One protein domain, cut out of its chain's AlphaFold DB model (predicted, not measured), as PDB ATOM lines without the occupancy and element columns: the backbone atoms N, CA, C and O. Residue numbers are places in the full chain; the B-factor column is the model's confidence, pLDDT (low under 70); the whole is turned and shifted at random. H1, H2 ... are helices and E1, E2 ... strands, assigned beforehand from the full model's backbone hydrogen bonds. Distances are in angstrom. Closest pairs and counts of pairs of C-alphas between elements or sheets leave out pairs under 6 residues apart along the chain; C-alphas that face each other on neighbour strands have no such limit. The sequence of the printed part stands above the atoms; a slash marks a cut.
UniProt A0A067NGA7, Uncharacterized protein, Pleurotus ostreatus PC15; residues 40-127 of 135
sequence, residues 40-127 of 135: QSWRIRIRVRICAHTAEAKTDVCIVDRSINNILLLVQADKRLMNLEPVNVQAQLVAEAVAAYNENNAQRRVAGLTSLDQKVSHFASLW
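AT A GLANCE: This is residues 40 to 127 of the 135 residues of an uncharacterized protein of Pleurotus ostreatus PC15 (UniProt A0A067NGA7). One long helix, H1, runs through the middle, with the sheet E3 E4 E5 along one side and the hairpin E1 and E2 crossing it on another. The loop of residues 81 to 86 sticks out at one end. The printed part has 88 residues in the order E1 E2 E3 E4 H1 E5, a mixed class; the three-stranded sheet is mixed, E1 and E2 antiparallel. It is compact, with a radius of gyration of the C-alphas of 13.6 A and spans of 47 by 33 by 20 A.

IN THESE COORDINATES: Find C-alpha 45 at (-37.623, -17.684, -11.642), where E1 begins, running 15.5 A to residue 50. E2, residues 53 to 58, covers 16.0 A, and E3, residues 61 to 65, 13.7 A. E4, residues 70 to 77, covers 20.7 A and bends by 51 degrees at residue 73. H1, residues 89 to 110, covers 31.5 A. E5, residues 122 to 126, covers 13.0 A and ends at (-30.974, -25.219, -28.213).

HOW THE PARTS SIT: In the hairpin E3 and E4, look for N 63 and O 73, 3.0 A apart. E5 is parallel to E4, with N 76 and O 124 at 3.3 A. E4, H1 and E5 form a strand-helix-strand unit, parallel strands joined through a helix, with a right-handed crossover. H1 is on this sheet, two layers, at a height of 9.6 A, along the strands; its closest C-alphas to E4 are Asn 104 and Asn 70, 5.1 A. In the hairpin E1 and E2, N 46 and O 57 are 2.8 A apart. The C-alphas of Val 48 in E1 and Ala 99 in H1 are closest, 4.9 A. Every O i to N i+4 pair of H1 is within hydrogen-bond range.

THE WHOLE: The C-alphas farthest apart are Asn 83 and Gly 112, 46.7 A. The printed part has no cut; E4 to H1 and H1 to E5 are long links. Mean pLDDT of the printed part is 77.3, with residues 78 to 87 and 121 to 127 among those under 70.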
ATOM      1  N   GLN A  40     -29.705  -7.539 -23.406       85.12
ATOM      2  CA  GLN A  40     -29.449  -7.956 -22.031       85.12
ATOM      3  C   GLN A  40     -30.336  -9.145 -21.655       85.12
ATOM      4  O   GLN A  40     -31.566  -9.052 -21.667       85.12
ATOM      5  N   SER A  41     -29.702 -10.254 -21.289       84.69
ATOM      6  CA  SER A  41     -30.370 -11.496 -20.904       84.69
ATOM      7  C   SER A  41     -30.344 -11.738 -19.396       84.69
ATOM      8  O   SER A  41     -29.432 -11.297 -18.696       84.69
ATOM      9  N   TRP A  42     -31.321 -12.492 -18.902       81.44
ATOM     10  CA  TRP A  42     -31.520 -12.778 -17.483       81.44
ATOM     11  C   TRP A  42     -31.905 -14.240 -17.268       81.44
ATOM     12  O   TRP A  42     -32.615 -14.823 -18.082       81.44
ATOM     13  N   ARG A  43     -31.499 -14.818 -16.135       80.00
ATOM     14  CA  ARG A  43     -32.002 -16.116 -15.663       80.00
ATOM     15  C   ARG A  43     -32.979 -15.855 -14.520       80.00
ATOM     16  O   ARG A  43     -32.544 -15.549 -13.410       80.00
ATOM     17  N   ILE A  44     -34.284 -15.891 -14.788       73.56
ATOM     18  CA  ILE A  44     -35.314 -15.545 -13.797       73.56
ATOM     19  C   ILE A  44     -36.092 -16.781 -13.340       73.56
ATOM     20  O   ILE A  44     -36.210 -17.778 -14.049       73.56
ATOM     21  N   ARG A  45     -36.635 -16.715 -12.123       74.12
ATOM     22  CA  ARG A  45     -37.623 -17.684 -11.642       74.12
ATOM     23  C   ARG A  45     -39.004 -17.085 -11.824       74.12
ATOM     24  O   ARG A  45     -39.271 -16.004 -11.310       74.12
ATOM     25  N   ILE A  46     -39.858 -17.795 -12.544       76.06
ATOM     26  CA  ILE A  46     -41.242 -17.421 -12.785       76.06
ATOM     27  C   ILE A  46     -42.119 -18.330 -11.934       76.06
ATOM     28  O   ILE A  46     -41.988 -19.553 -11.952       76.06
ATOM     29  N   ARG A  47     -43.034 -17.739 -11.170       71.44
ATOM     30  CA  ARG A  47     -44.046 -18.508 -10.446       71.44
ATOM     31  C   ARG A  47     -45.238 -18.720 -11.355       71.44
ATOM     32  O   ARG A  47     -45.776 -17.764 -11.901       71.44
ATOM     33  N   VAL A  48     -45.689 -19.961 -11.470       68.75
ATOM     34  CA  VAL A  48     -46.937 -20.272 -12.156       68.75
ATOM     35  C   VAL A  48     -47.903 -20.946 -11.207       68.75
ATOM     36  O   VAL A  48     -47.516 -21.722 -10.335       68.75
ATOM     37  N   ARG A  49     -49.188 -20.646 -11.374       66.94
ATOM     38  CA  ARG A  49     -50.253 -21.341 -10.662       66.94
ATOM     39  C   ARG A  49     -50.978 -22.248 -11.648       66.94
ATOM     40  O   ARG A  49     -51.710 -21.754 -12.498       66.94
ATOM     41  N   ILE A  50     -50.769 -23.556 -11.534       69.62
ATOM     42  CA  ILE A  50     -51.445 -24.579 -12.342       69.62
ATOM     43  C   ILE A  50     -52.377 -25.360 -11.420       69.62
ATOM     44  O   ILE A  50     -51.954 -25.837 -10.372       69.62
ATOM     45  N   CYS A  51     -53.657 -25.475 -11.786       74.62
ATOM     46  CA  CYS A  51     -54.651 -26.268 -11.047       74.62
ATOM     47  C   CYS A  51     -54.647 -25.992  -9.529       74.62
ATOM     48  O   CYS A  51     -54.571 -26.910  -8.718       74.62
ATOM     49  N   ALA A  52     -54.667 -24.710  -9.151       75.19
ATOM     50  CA  ALA A  52     -54.592 -24.217  -7.770       75.19
ATOM     51  C   ALA A  52     -53.278 -24.477  -7.002       75.19
ATOM     52  O   ALA A  52     -53.148 -23.953  -5.893       75.19
ATOM     53  N   HIS A  53     -52.300 -25.156  -7.599       73.75
ATOM     54  CA  HIS A  53     -50.964 -25.364  -7.047       73.75
ATOM     55  C   HIS A  53     -49.997 -24.313  -7.586       73.75
ATOM     56  O   HIS A  53     -50.011 -23.992  -8.774       73.75
ATOM     57  N   THR A  54     -49.154 -23.768  -6.712       75.62
ATOM     58  CA  THR A  54     -48.068 -22.872  -7.118       75.62
ATOM     59  C   THR A  54     -46.834 -23.711  -7.421       75.62
ATOM     60  O   THR A  54     -46.318 -24.380  -6.531       75.62
ATOM     61  N   ALA A  55     -46.362 -23.655  -8.661       75.38
ATOM     62  CA  ALA A  55     -45.094 -24.221  -9.089       75.38
ATOM     63  C   ALA A  55     -44.115 -23.090  -9.438       75.38
ATOM     64  O   ALA A  55     -44.515 -22.032  -9.926       75.38
ATOM     65  N   GLU A  56     -42.824 -23.299  -9.182       71.88
ATOM     66  CA  GLU A  56     -41.771 -22.414  -9.685       71.88
ATOM     67  C   GLU A  56     -41.196 -23.014 -10.968       71.88
ATOM     68  O   GLU A  56     -40.685 -24.131 -10.962       71.88
ATOM     69  N   ALA A  57     -41.271 -22.259 -12.060       71.88
ATOM     70  CA  ALA A  57     -40.567 -22.544 -13.298       71.88
ATOM     71  C   ALA A  57     -39.323 -21.653 -13.352       71.88
ATOM     72  O   ALA A  57     -39.412 -20.426 -13.297       71.88
ATOM     73  N   LYS A  58     -38.136 -22.253 -13.416       74.81
ATOM     74  CA  LYS A  58     -36.891 -21.504 -13.605       74.81
ATOM     75  C   LYS A  58     -36.599 -21.463 -15.099       74.81
ATOM     76  O   LYS A  58     -36.349 -22.512 -15.672       74.81
ATOM     77  N   THR A  59     -36.594 -20.271 -15.691       75.50
ATOM     78  CA  THR A  59     -36.171 -20.119 -17.088       75.50
ATOM     79  C   THR A  59     -34.676 -20.357 -17.192       75.50
ATOM     80  O   THR A  59     -33.932 -19.892 -16.317       75.50
ATOM     81  N   ASP A  60     -34.232 -20.951 -18.290       77.81
ATOM     82  CA  ASP A  60     -32.807 -21.090 -18.569       77.81
ATOM     83  C   ASP A  60     -32.191 -19.733 -18.913       77.81
ATOM     84  O   ASP A  60     -31.339 -19.233 -18.175       77.81
ATOM     85  N   VAL A  61     -32.706 -19.063 -19.949       85.00
ATOM     86  CA  VAL A  61     -32.348 -17.679 -20.296       85.00
ATOM     87  C   VAL A  61     -33.575 -16.950 -20.840       85.00
ATOM     88  O   VAL A  61     -34.363 -17.501 -21.599       85.00
ATOM     89  N   CYS A  62     -33.752 -15.681 -20.489       87.56
ATOM     90  CA  CYS A  62     -34.808 -14.844 -21.043       87.56
ATOM     91  C   CYS A  62     -34.321 -13.430 -21.354       87.56
ATOM     92  O   CYS A  62     -33.326 -12.955 -20.802       87.56
ATOM     93  N   ILE A  63     -35.054 -12.735 -22.219       87.81
ATOM     94  CA  ILE A  63     -34.896 -11.295 -22.446       87.81
ATOM     95  C   ILE A  63     -36.088 -10.598 -21.808       87.81
ATOM     96  O   ILE A  63     -37.231 -10.993 -22.035       87.81
ATOM     97  N   VAL A  64     -35.824  -9.553 -21.026       86.25
ATOM     98  CA  VAL A  64     -36.853  -8.786 -20.320       86.25
ATOM     99  C   VAL A  64     -36.785  -7.330 -20.759       86.25
ATOM    100  O   VAL A  64     -35.730  -6.703 -20.670       86.25
ATOM    101  N   ASP A  65     -37.920  -6.777 -21.175       85.44
ATOM    102  CA  ASP A  65     -38.113  -5.335 -21.256       85.44
ATOM    103  C   ASP A  65     -38.205  -4.782 -19.834       85.44
ATOM    104  O   ASP A  65     -39.222  -4.931 -19.155       85.44
ATOM    105  N   ARG A  66     -37.119  -4.161 -19.370       84.62
ATOM    106  CA  ARG A  66     -37.003  -3.626 -18.009       84.62
ATOM    107  C   ARG A  66     -37.898  -2.420 -17.740       84.62
ATOM    108  O   ARG A  66     -38.156  -2.150 -16.573       84.62
ATOM    109  N   SER A  67     -38.389  -1.725 -18.766       82.75
ATOM    110  CA  SER A  67     -39.266  -0.562 -18.568       82.75
ATOM    111  C   SER A  67     -40.606  -0.957 -17.942       82.75
ATOM    112  O   SER A  67     -41.145  -0.237 -17.105       82.75
ATOM    113  N   ILE A  68     -41.106  -2.139 -18.308       81.62
ATOM    114  CA  ILE A  68     -42.398  -2.684 -17.870       81.62
ATOM    115  C   ILE A  68     -42.278  -4.095 -17.271       81.62
ATOM    116  O   ILE A  68     -43.288  -4.757 -17.049       81.62
ATOM    117  N   ASN A  69     -41.047  -4.562 -17.029       82.62
ATOM    118  CA  ASN A  69     -40.695  -5.917 -16.580       82.62
ATOM    119  C   ASN A  69     -41.386  -7.044 -17.371       82.62
ATOM    120  O   ASN A  69     -41.742  -8.079 -16.813       82.62
ATOM    121  N   ASN A  70     -41.544  -6.862 -18.685       85.81
ATOM    122  CA  ASN A  70     -42.139  -7.875 -19.552       85.81
ATOM    123  C   ASN A  70     -41.077  -8.828 -20.111       85.81
ATOM    124  O   ASN A  70     -40.143  -8.407 -20.783       85.81
ATOM    125  N   ILE A  71     -41.277 -10.128 -19.950       84.25
ATOM    126  CA  ILE A  71     -40.472 -11.187 -20.565       84.25
ATOM    127  C   ILE A  71     -40.785 -11.242 -22.063       84.25
ATOM    128  O   ILE A  71     -41.901 -11.593 -22.435       84.25
ATOM    129  N   LEU A  72     -39.840 -10.881 -22.928       83.94
ATOM    130  CA  LEU A  72     -40.001 -10.828 -24.387       83.94
ATOM    131  C   LEU A  72     -39.667 -12.155 -25.073       83.94
ATOM    132  O   LEU A  72     -40.376 -12.569 -25.987       83.94
ATOM    133  N   LEU A  73     -38.591 -12.800 -24.629       82.69
ATOM    134  CA  LEU A  73     -38.069 -14.038 -25.200       82.69
ATOM    135  C   LEU A  73     -37.753 -15.011 -24.076       82.69
ATOM    136  O   LEU A  73     -37.186 -14.598 -23.063       82.69
ATOM    137  N   LEU A  74     -38.077 -16.281 -24.287       82.31
ATOM    138  CA  LEU A  74     -37.709 -17.369 -23.398       82.31
ATOM    139  C   LEU A  74     -36.911 -18.403 -24.201       82.31
ATOM    140  O   LEU A  74     -37.358 -18.885 -25.242       82.31
ATOM    141  N   VAL A  75     -35.701 -18.684 -23.735       79.12
ATOM    142  CA  VAL A  75     -34.831 -19.744 -24.239       79.12
ATOM    143  C   VAL A  75     -34.898 -20.875 -23.235       79.12
ATOM    144  O   VAL A  75     -34.728 -20.645 -22.036       79.12
ATOM    145  N   GLN A  76     -35.139 -22.074 -23.748       75.81
ATOM    146  CA  GLN A  76     -35.132 -23.292 -22.960       75.81
ATOM    147  C   GLN A  76     -34.087 -24.221 -23.572       75.81
ATOM    148  O   GLN A  76     -34.154 -24.545 -24.764       75.81
ATOM    149  N   ALA A  77     -33.096 -24.606 -22.777       72.44
ATOM    150  CA  ALA A  77     -32.154 -25.636 -23.171       72.44
ATOM    151  C   ALA A  77     -32.879 -26.983 -23.116       72.44
ATOM    152  O   ALA A  77     -33.606 -27.268 -22.160       72.44
ATOM    153  N   ASP A  78     -32.716 -27.815 -24.147       67.06
ATOM    154  CA  ASP A  78     -33.255 -29.171 -24.090       67.06
ATOM    155  C   ASP A  78     -32.383 -30.025 -23.159       67.06
ATOM    156  O   ASP A  78     -31.348 -30.553 -23.565       67.06
ATOM    157  N   LYS A  79     -32.787 -30.128 -21.888       63.81
ATOM    158  CA  LYS A  79     -32.106 -30.917 -20.849       63.81
ATOM    159  C   LYS A  79     -32.560 -32.366 -20.900       63.81
ATOM    160  O   LYS A  79     -33.210 -32.878 -19.983       63.81
ATOM    161  N   ARG A  80     -32.268 -33.030 -22.012       58.97
ATOM    162  CA  ARG A  80     -32.371 -34.485 -22.096       58.97
ATOM    163  C   ARG A  80     -31.216 -35.082 -21.305       58.97
ATOM    164  O   ARG A  80     -30.206 -35.469 -21.886       58.97
ATOM    165  N   LEU A  81     -31.395 -35.224 -19.991       53.31
ATOM    166  CA  LEU A  81     -30.580 -36.170 -19.238       53.31
ATOM    167  C   LEU A  81     -30.809 -37.539 -19.882       53.31
ATOM    168  O   LEU A  81     -31.902 -38.090 -19.761       53.31
ATOM    169  N   MET A  82     -29.794 -38.100 -20.544       51.91
ATOM    170  CA  MET A  82     -29.892 -39.393 -21.237       51.91
ATOM    171  C   MET A  82     -30.302 -40.570 -20.319       51.91
ATOM    172  O   MET A  82     -30.537 -41.670 -20.805       51.91
ATOM    173  N   ASN A  83     -30.444 -40.337 -19.005       48.59
ATOM    174  CA  ASN A  83     -30.657 -41.347 -17.969       48.59
ATOM    175  C   ASN A  83     -31.930 -41.159 -17.112       48.59
ATOM    176  O   ASN A  83     -32.108 -41.888 -16.137       48.59
ATOM    177  N   LEU A  84     -32.814 -40.204 -17.425       54.00
ATOM    178  CA  LEU A  84     -34.121 -40.055 -16.763       54.00
ATOM    179  C   LEU A  84     -35.248 -40.070 -17.801       54.00
ATOM    180  O   LEU A  84     -35.037 -39.671 -18.943       54.00
ATOM    181  N   GLU A  85     -36.423 -40.561 -17.382       52.16
ATOM    182  CA  GLU A  85     -37.677 -40.574 -18.156       52.16
ATOM    183  C   GLU A  85     -37.788 -39.334 -19.056       52.16
ATOM    184  O   GLU A  85     -37.533 -38.225 -18.570       52.16
ATOM    185  N   PRO A  86     -38.157 -39.489 -20.341       55.16
ATOM    186  CA  PRO A  86     -38.175 -38.382 -21.281       55.16
ATOM    187  C   PRO A  86     -39.098 -37.283 -20.757       55.16
ATOM    188  O   PRO A  86     -40.324 -37.381 -20.824       55.16
ATOM    189  N   VAL A  87     -38.500 -36.210 -20.235       61.06
ATOM    190  CA  VAL A  87     -39.236 -34.998 -19.886       61.06
ATOM    191  C   VAL A  87     -39.912 -34.538 -21.168       61.06
ATOM    192  O   VAL A  87     -39.264 -34.365 -22.202       61.06
ATOM    193  N   ASN A  88     -41.236 -34.382 -21.135       70.69
ATOM    194  CA  ASN A  88     -41.966 -33.865 -22.280       70.69
ATOM    195  C   ASN A  88     -41.597 -32.384 -22.461       70.69
ATOM    196  O   ASN A  88     -42.230 -31.495 -21.894       70.69
ATOM    197  N   VAL A  89     -40.554 -32.140 -23.256       68.31
ATOM    198  CA  VAL A  89     -39.997 -30.816 -23.563       68.31
ATOM    199  C   VAL A  89     -41.084 -29.866 -24.062       68.31
ATOM    200  O   VAL A  89     -41.103 -28.696 -23.692       68.31
ATOM    201  N   GLN A  90     -42.046 -30.371 -24.843       72.31
ATOM    202  CA  GLN A  90     -43.175 -29.572 -25.319       72.31
ATOM    203  C   GLN A  90     -44.089 -29.144 -24.167       72.31
ATOM    204  O   GLN A  90     -44.504 -27.990 -24.116       72.31
ATOM    205  N   ALA A  91     -44.384 -30.043 -23.223       77.00
ATOM    206  CA  ALA A  91     -45.189 -29.711 -22.051       77.00
ATOM    207  C   ALA A  91     -44.490 -28.678 -21.155       77.00
ATOM    208  O   ALA A  91     -45.147 -27.753 -20.674       77.00
ATOM    209  N   GLN A  92     -43.169 -28.788 -20.979       75.94
ATOM    210  CA  GLN A  92     -42.386 -27.789 -20.251       75.94
ATOM    211  C   GLN A  92     -42.416 -26.428 -20.959       75.94
ATOM    212  O   GLN A  92     -42.760 -25.432 -20.324       75.94
ATOM    213  N   LEU A  93     -42.172 -26.394 -22.275       76.50
ATOM    214  CA  LEU A  93     -42.234 -25.166 -23.077       76.50
ATOM    215  C   LEU A  93     -43.594 -24.474 -22.949       76.50
ATOM    216  O   LEU A  93     -43.664 -23.264 -22.738       76.50
ATOM    217  N   VAL A  94     -44.690 -25.236 -23.031       80.56
ATOM    218  CA  VAL A  94     -46.048 -24.700 -22.851       80.56
ATOM    219  C   VAL A  94     -46.248 -24.162 -21.433       80.56
ATOM    220  O   VAL A  94     -46.795 -23.071 -21.265       80.56
ATOM    221  N   ALA A  95     -45.796 -24.885 -20.405       80.44
ATOM    222  CA  ALA A  95     -45.916 -24.439 -19.020       80.44
ATOM    223  C   ALA A  95     -45.143 -23.132 -18.767       80.44
ATOM    224  O   ALA A  95     -45.684 -22.205 -18.161       80.44
ATOM    225  N   GLU A  96     -43.915 -23.024 -19.276       78.81
ATOM    226  CA  GLU A  96     -43.078 -21.827 -19.164       78.81
ATOM    227  C   GLU A  96     -43.647 -20.646 -19.959       78.81
ATOM    228  O   GLU A  96     -43.660 -19.515 -19.465       78.81
ATOM    229  N   ALA A  97     -44.211 -20.898 -21.143       82.06
ATOM    230  CA  ALA A  97     -44.917 -19.895 -21.937       82.06
ATOM    231  C   ALA A  97     -46.101 -19.288 -21.171       82.06
ATOM    232  O   ALA A  97     -46.243 -18.063 -21.085       82.06
ATOM    233  N   VAL A  98     -46.937 -20.149 -20.584       85.75
ATOM    234  CA  VAL A  98     -48.094 -19.741 -19.777       85.75
ATOM    235  C   VAL A  98     -47.636 -18.999 -18.522       85.75
ATOM    236  O   VAL A  98     -48.236 -17.988 -18.150       85.75
ATOM    237  N   ALA A  99     -46.550 -19.446 -17.890       84.44
ATOM    238  CA  ALA A  99     -45.955 -18.767 -16.747       84.44
ATOM    239  C   ALA A  99     -45.503 -17.350 -17.095       84.44
ATOM    240  O   ALA A  99     -45.908 -16.395 -16.431       84.44
ATOM    241  N   ALA A 100     -44.730 -17.197 -18.171       85.12
ATOM    242  CA  ALA A 100     -44.263 -15.900 -18.635       85.12
ATOM    243  C   ALA A 100     -45.431 -14.973 -19.001       85.12
ATOM    244  O   ALA A 100     -45.405 -13.785 -18.685       85.12
ATOM    245  N   TYR A 101     -46.478 -15.496 -19.643       88.12
ATOM    246  CA  TYR A 101     -47.685 -14.728 -19.946       88.12
ATOM    247  C   TYR A 101     -48.382 -14.211 -18.679       88.12
ATOM    248  O   TYR A 101     -48.681 -13.017 -18.581       88.12
ATOM    249  N   ASN A 102     -48.588 -15.084 -17.691       88.50
ATOM    250  CA  ASN A 102     -49.224 -14.725 -16.425       88.50
ATOM    251  C   ASN A 102     -48.408 -13.689 -15.645       88.50
ATOM    252  O   ASN A 102     -48.984 -12.726 -15.135       88.50
ATOM    253  N   GLU A 103     -47.087 -13.857 -15.593       87.31
ATOM    254  CA  GLU A 103     -46.181 -12.914 -14.934       87.31
ATOM    255  C   GLU A 103     -46.227 -11.542 -15.615       87.31
ATOM    256  O   GLU A 103     -46.440 -10.532 -14.950       87.31
ATOM    257  N   ASN A 104     -46.161 -11.492 -16.949       89.75
ATOM    258  CA  ASN A 104     -46.279 -10.237 -17.697       89.75
ATOM    259  C   ASN A 104     -47.594  -9.511 -17.390       89.75
ATOM    260  O   ASN A 104     -47.604  -8.312 -17.123       89.75
ATOM    261  N   ASN A 105     -48.722 -10.225 -17.380       91.81
ATOM    262  CA  ASN A 105     -50.016  -9.627 -17.048       91.81
ATOM    263  C   ASN A 105     -50.139  -9.242 -15.564       91.81
ATOM    264  O   ASN A 105     -50.912  -8.344 -15.226       91.81
ATOM    265  N   ALA A 106     -49.394  -9.876 -14.658       89.50
ATOM    266  CA  ALA A 106     -49.276  -9.417 -13.277       89.50
ATOM    267  C   ALA A 106     -48.490  -8.100 -13.193       89.50
ATOM    268  O   ALA A 106     -49.003  -7.132 -12.630       89.50
ATOM    269  N   GLN A 107     -47.315  -8.027 -13.824       88.06
ATOM    270  CA  GLN A 107     -46.478  -6.821 -13.847       88.06
ATOM    271  C   GLN A 107     -47.191  -5.639 -14.517       88.06
ATOM    272  O   GLN A 107     -47.204  -4.532 -13.983       88.06
ATOM    273  N   ARG A 108     -47.889  -5.876 -15.634       91.56
ATOM    274  CA  ARG A 108     -48.697  -4.851 -16.316       91.56
ATOM    275  C   ARG A 108     -49.799  -4.287 -15.426       91.56
ATOM    276  O   ARG A 108     -49.956  -3.072 -15.380       91.56
ATOM    277  N   ARG A 109     -50.511  -5.137 -14.675       92.44
ATOM    278  CA  ARG A 109     -51.535  -4.683 -13.717       92.44
ATOM    279  C   ARG A 109     -50.939  -3.822 -12.607       92.44
ATOM    280  O   ARG A 109     -51.522  -2.793 -12.282       92.44
ATOM    281  N   VAL A 110     -49.785  -4.209 -12.061       90.31
ATOM    282  CA  VAL A 110     -49.058  -3.400 -11.065       90.31
ATOM    283  C   VAL A 110     -48.655  -2.041 -11.649       90.31
ATOM    284  O   VAL A 110     -48.751  -1.030 -10.962       90.31
ATOM    285  N   ALA A 111     -48.282  -2.003 -12.928       89.38
ATOM    286  CA  ALA A 111     -47.948  -0.779 -13.654       89.38
ATOM    287  C   ALA A 111     -49.169   0.024 -14.162       89.38
ATOM    288  O   ALA A 111     -48.986   1.030 -14.842       89.38
ATOM    289  N   GLY A 112     -50.409  -0.402 -13.879       92.12
ATOM    290  CA  GLY A 112     -51.627   0.274 -14.353       92.12
ATOM    291  C   GLY A 112     -51.891   0.142 -15.860       92.12
ATOM    292  O   GLY A 112     -52.680   0.900 -16.419       92.12
ATOM    293  N   LEU A 113     -51.239  -0.810 -16.530       91.94
ATOM    294  CA  LEU A 113     -51.408  -1.091 -17.952       91.94
ATOM    295  C   LEU A 113     -52.482  -2.159 -18.177       91.94
ATOM    296  O   LEU A 113     -52.622  -3.102 -17.395       91.94
ATOM    297  N   THR A 114     -53.185  -2.067 -19.305       92.81
ATOM    298  CA  THR A 114     -54.134  -3.100 -19.740       92.81
ATOM    299  C   THR A 114     -53.429  -4.441 -19.914       92.81
ATOM    300  O   THR A 114     -52.354  -4.507 -20.521       92.81
ATOM    301  N   SER A 115     -54.034  -5.519 -19.416       93.31
ATOM    302  CA  SER A 115     -53.570  -6.882 -19.681       93.31
ATOM    303  C   SER A 115     -53.477  -7.146 -21.184       93.31
ATOM    304  O   SER A 115     -54.226  -6.588 -21.982       93.31
ATOM    305  N   LEU A 116     -52.525  -7.983 -21.575       89.75
ATOM    306  CA  LEU A 116     -52.482  -8.548 -22.914       89.75
ATOM    307  C   LEU A 116     -53.565  -9.623 -23.003       89.75
ATOM    308  O   LEU A 116     -53.615 -10.468 -22.113       89.75
ATOM    309  N   ASP A 117     -54.368  -9.608 -24.066       88.00
ATOM    310  CA  ASP A 117     -55.325 -10.688 -24.371       88.00
ATOM    311  C   ASP A 117     -54.640 -11.877 -25.055       88.00
ATOM    312  O   ASP A 117     -55.074 -13.022 -24.949       88.00
ATOM    313  N   GLN A 118     -53.546 -11.597 -25.764       85.81
ATOM    314  CA  GLN A 118     -52.702 -12.584 -26.421       85.81
ATOM    315  C   GLN A 118     -51.254 -12.105 -26.446       85.81
ATOM    316  O   GLN A 118     -50.970 -10.904 -26.427       85.81
ATOM    317  N   LYS A 119     -50.327 -13.058 -26.521       81.81
ATOM    318  CA  LYS A 119     -48.907 -12.780 -26.696       81.81
ATOM    319  C   LYS A 119     -48.284 -13.826 -27.603       81.81
ATOM    320  O   LYS A 119     -48.342 -15.016 -27.309       81.81
ATOM    321  N   VAL A 120     -47.649 -13.360 -28.671       76.62
ATOM    322  CA  VAL A 120     -46.742 -14.190 -29.460       76.62
ATOM    323  C   VAL A 120     -45.397 -14.175 -28.749       76.62
ATOM    324  O   VAL A 120     -44.756 -13.129 -28.647       76.62
ATOM    325  N   SER A 121     -45.005 -15.324 -28.214       66.94
ATOM    326  CA  SER A 121     -43.682 -15.533 -27.631       66.94
ATOM    327  C   SER A 121     -42.850 -16.354 -28.604       66.94
ATOM    328  O   SER A 121     -43.320 -17.363 -29.132       66.94
ATOM    329  N   HIS A 122     -41.618 -15.921 -28.848       67.75
ATOM    330  CA  HIS A 122     -40.651 -16.722 -29.582       67.75
ATOM    331  C   HIS A 122     -39.969 -17.684 -28.608       67.75
ATOM    332  O   HIS A 122     -39.612 -17.294 -27.495       67.75
ATOM    333  N   PHE A 123     -39.798 -18.932 -29.032       63.88
ATOM    334  CA  PHE A 123     -39.088 -19.952 -28.271       63.88
ATOM    335  C   PHE A 123     -37.941 -20.469 -29.124       63.88
ATOM    336  O   PHE A 123     -38.138 -20.817 -30.289       63.88
ATOM    337  N   ALA A 124     -36.753 -20.502 -28.537       64.50
ATOM    338  CA  ALA A 124     -35.597 -21.155 -29.121       64.50
ATOM    339  C   ALA A 124     -35.253 -22.355 -28.240       64.50
ATOM    340  O   ALA A 124     -34.928 -22.176 -27.065       64.50
ATOM    341  N   SER A 125     -35.352 -23.557 -28.807       62.81
ATOM    342  CA  SER A 125     -34.757 -24.749 -28.214       62.81
ATOM    343  C   SER A 125     -33.348 -24.909 -28.771       62.81
ATOM    344  O   SER A 125     -33.146 -24.959 -29.986       62.81
ATOM    345  N   LEU A 126     -32.365 -24.933 -27.876       62.94
ATOM    346  CA  LEU A 126     -30.974 -25.219 -28.213       62.94
ATOM    347  C   LEU A 126     -30.693 -26.676 -27.841       62.94
ATOM    348  O   LEU A 126     -30.966 -27.094 -26.717       62.94
ATOM    349  N   TRP A 127     -30.195 -27.440 -28.811       61.78
ATOM    350  CA  TRP A 127     -29.968 -28.879 -28.701       61.78
ATOM    351  C   TRP A 127     -28.468 -29.145 -28.794       61.78
ATOM    352  O   TRP A 127     -27.851 -28.741 -29.783       61.78
TER     353      TRP A 127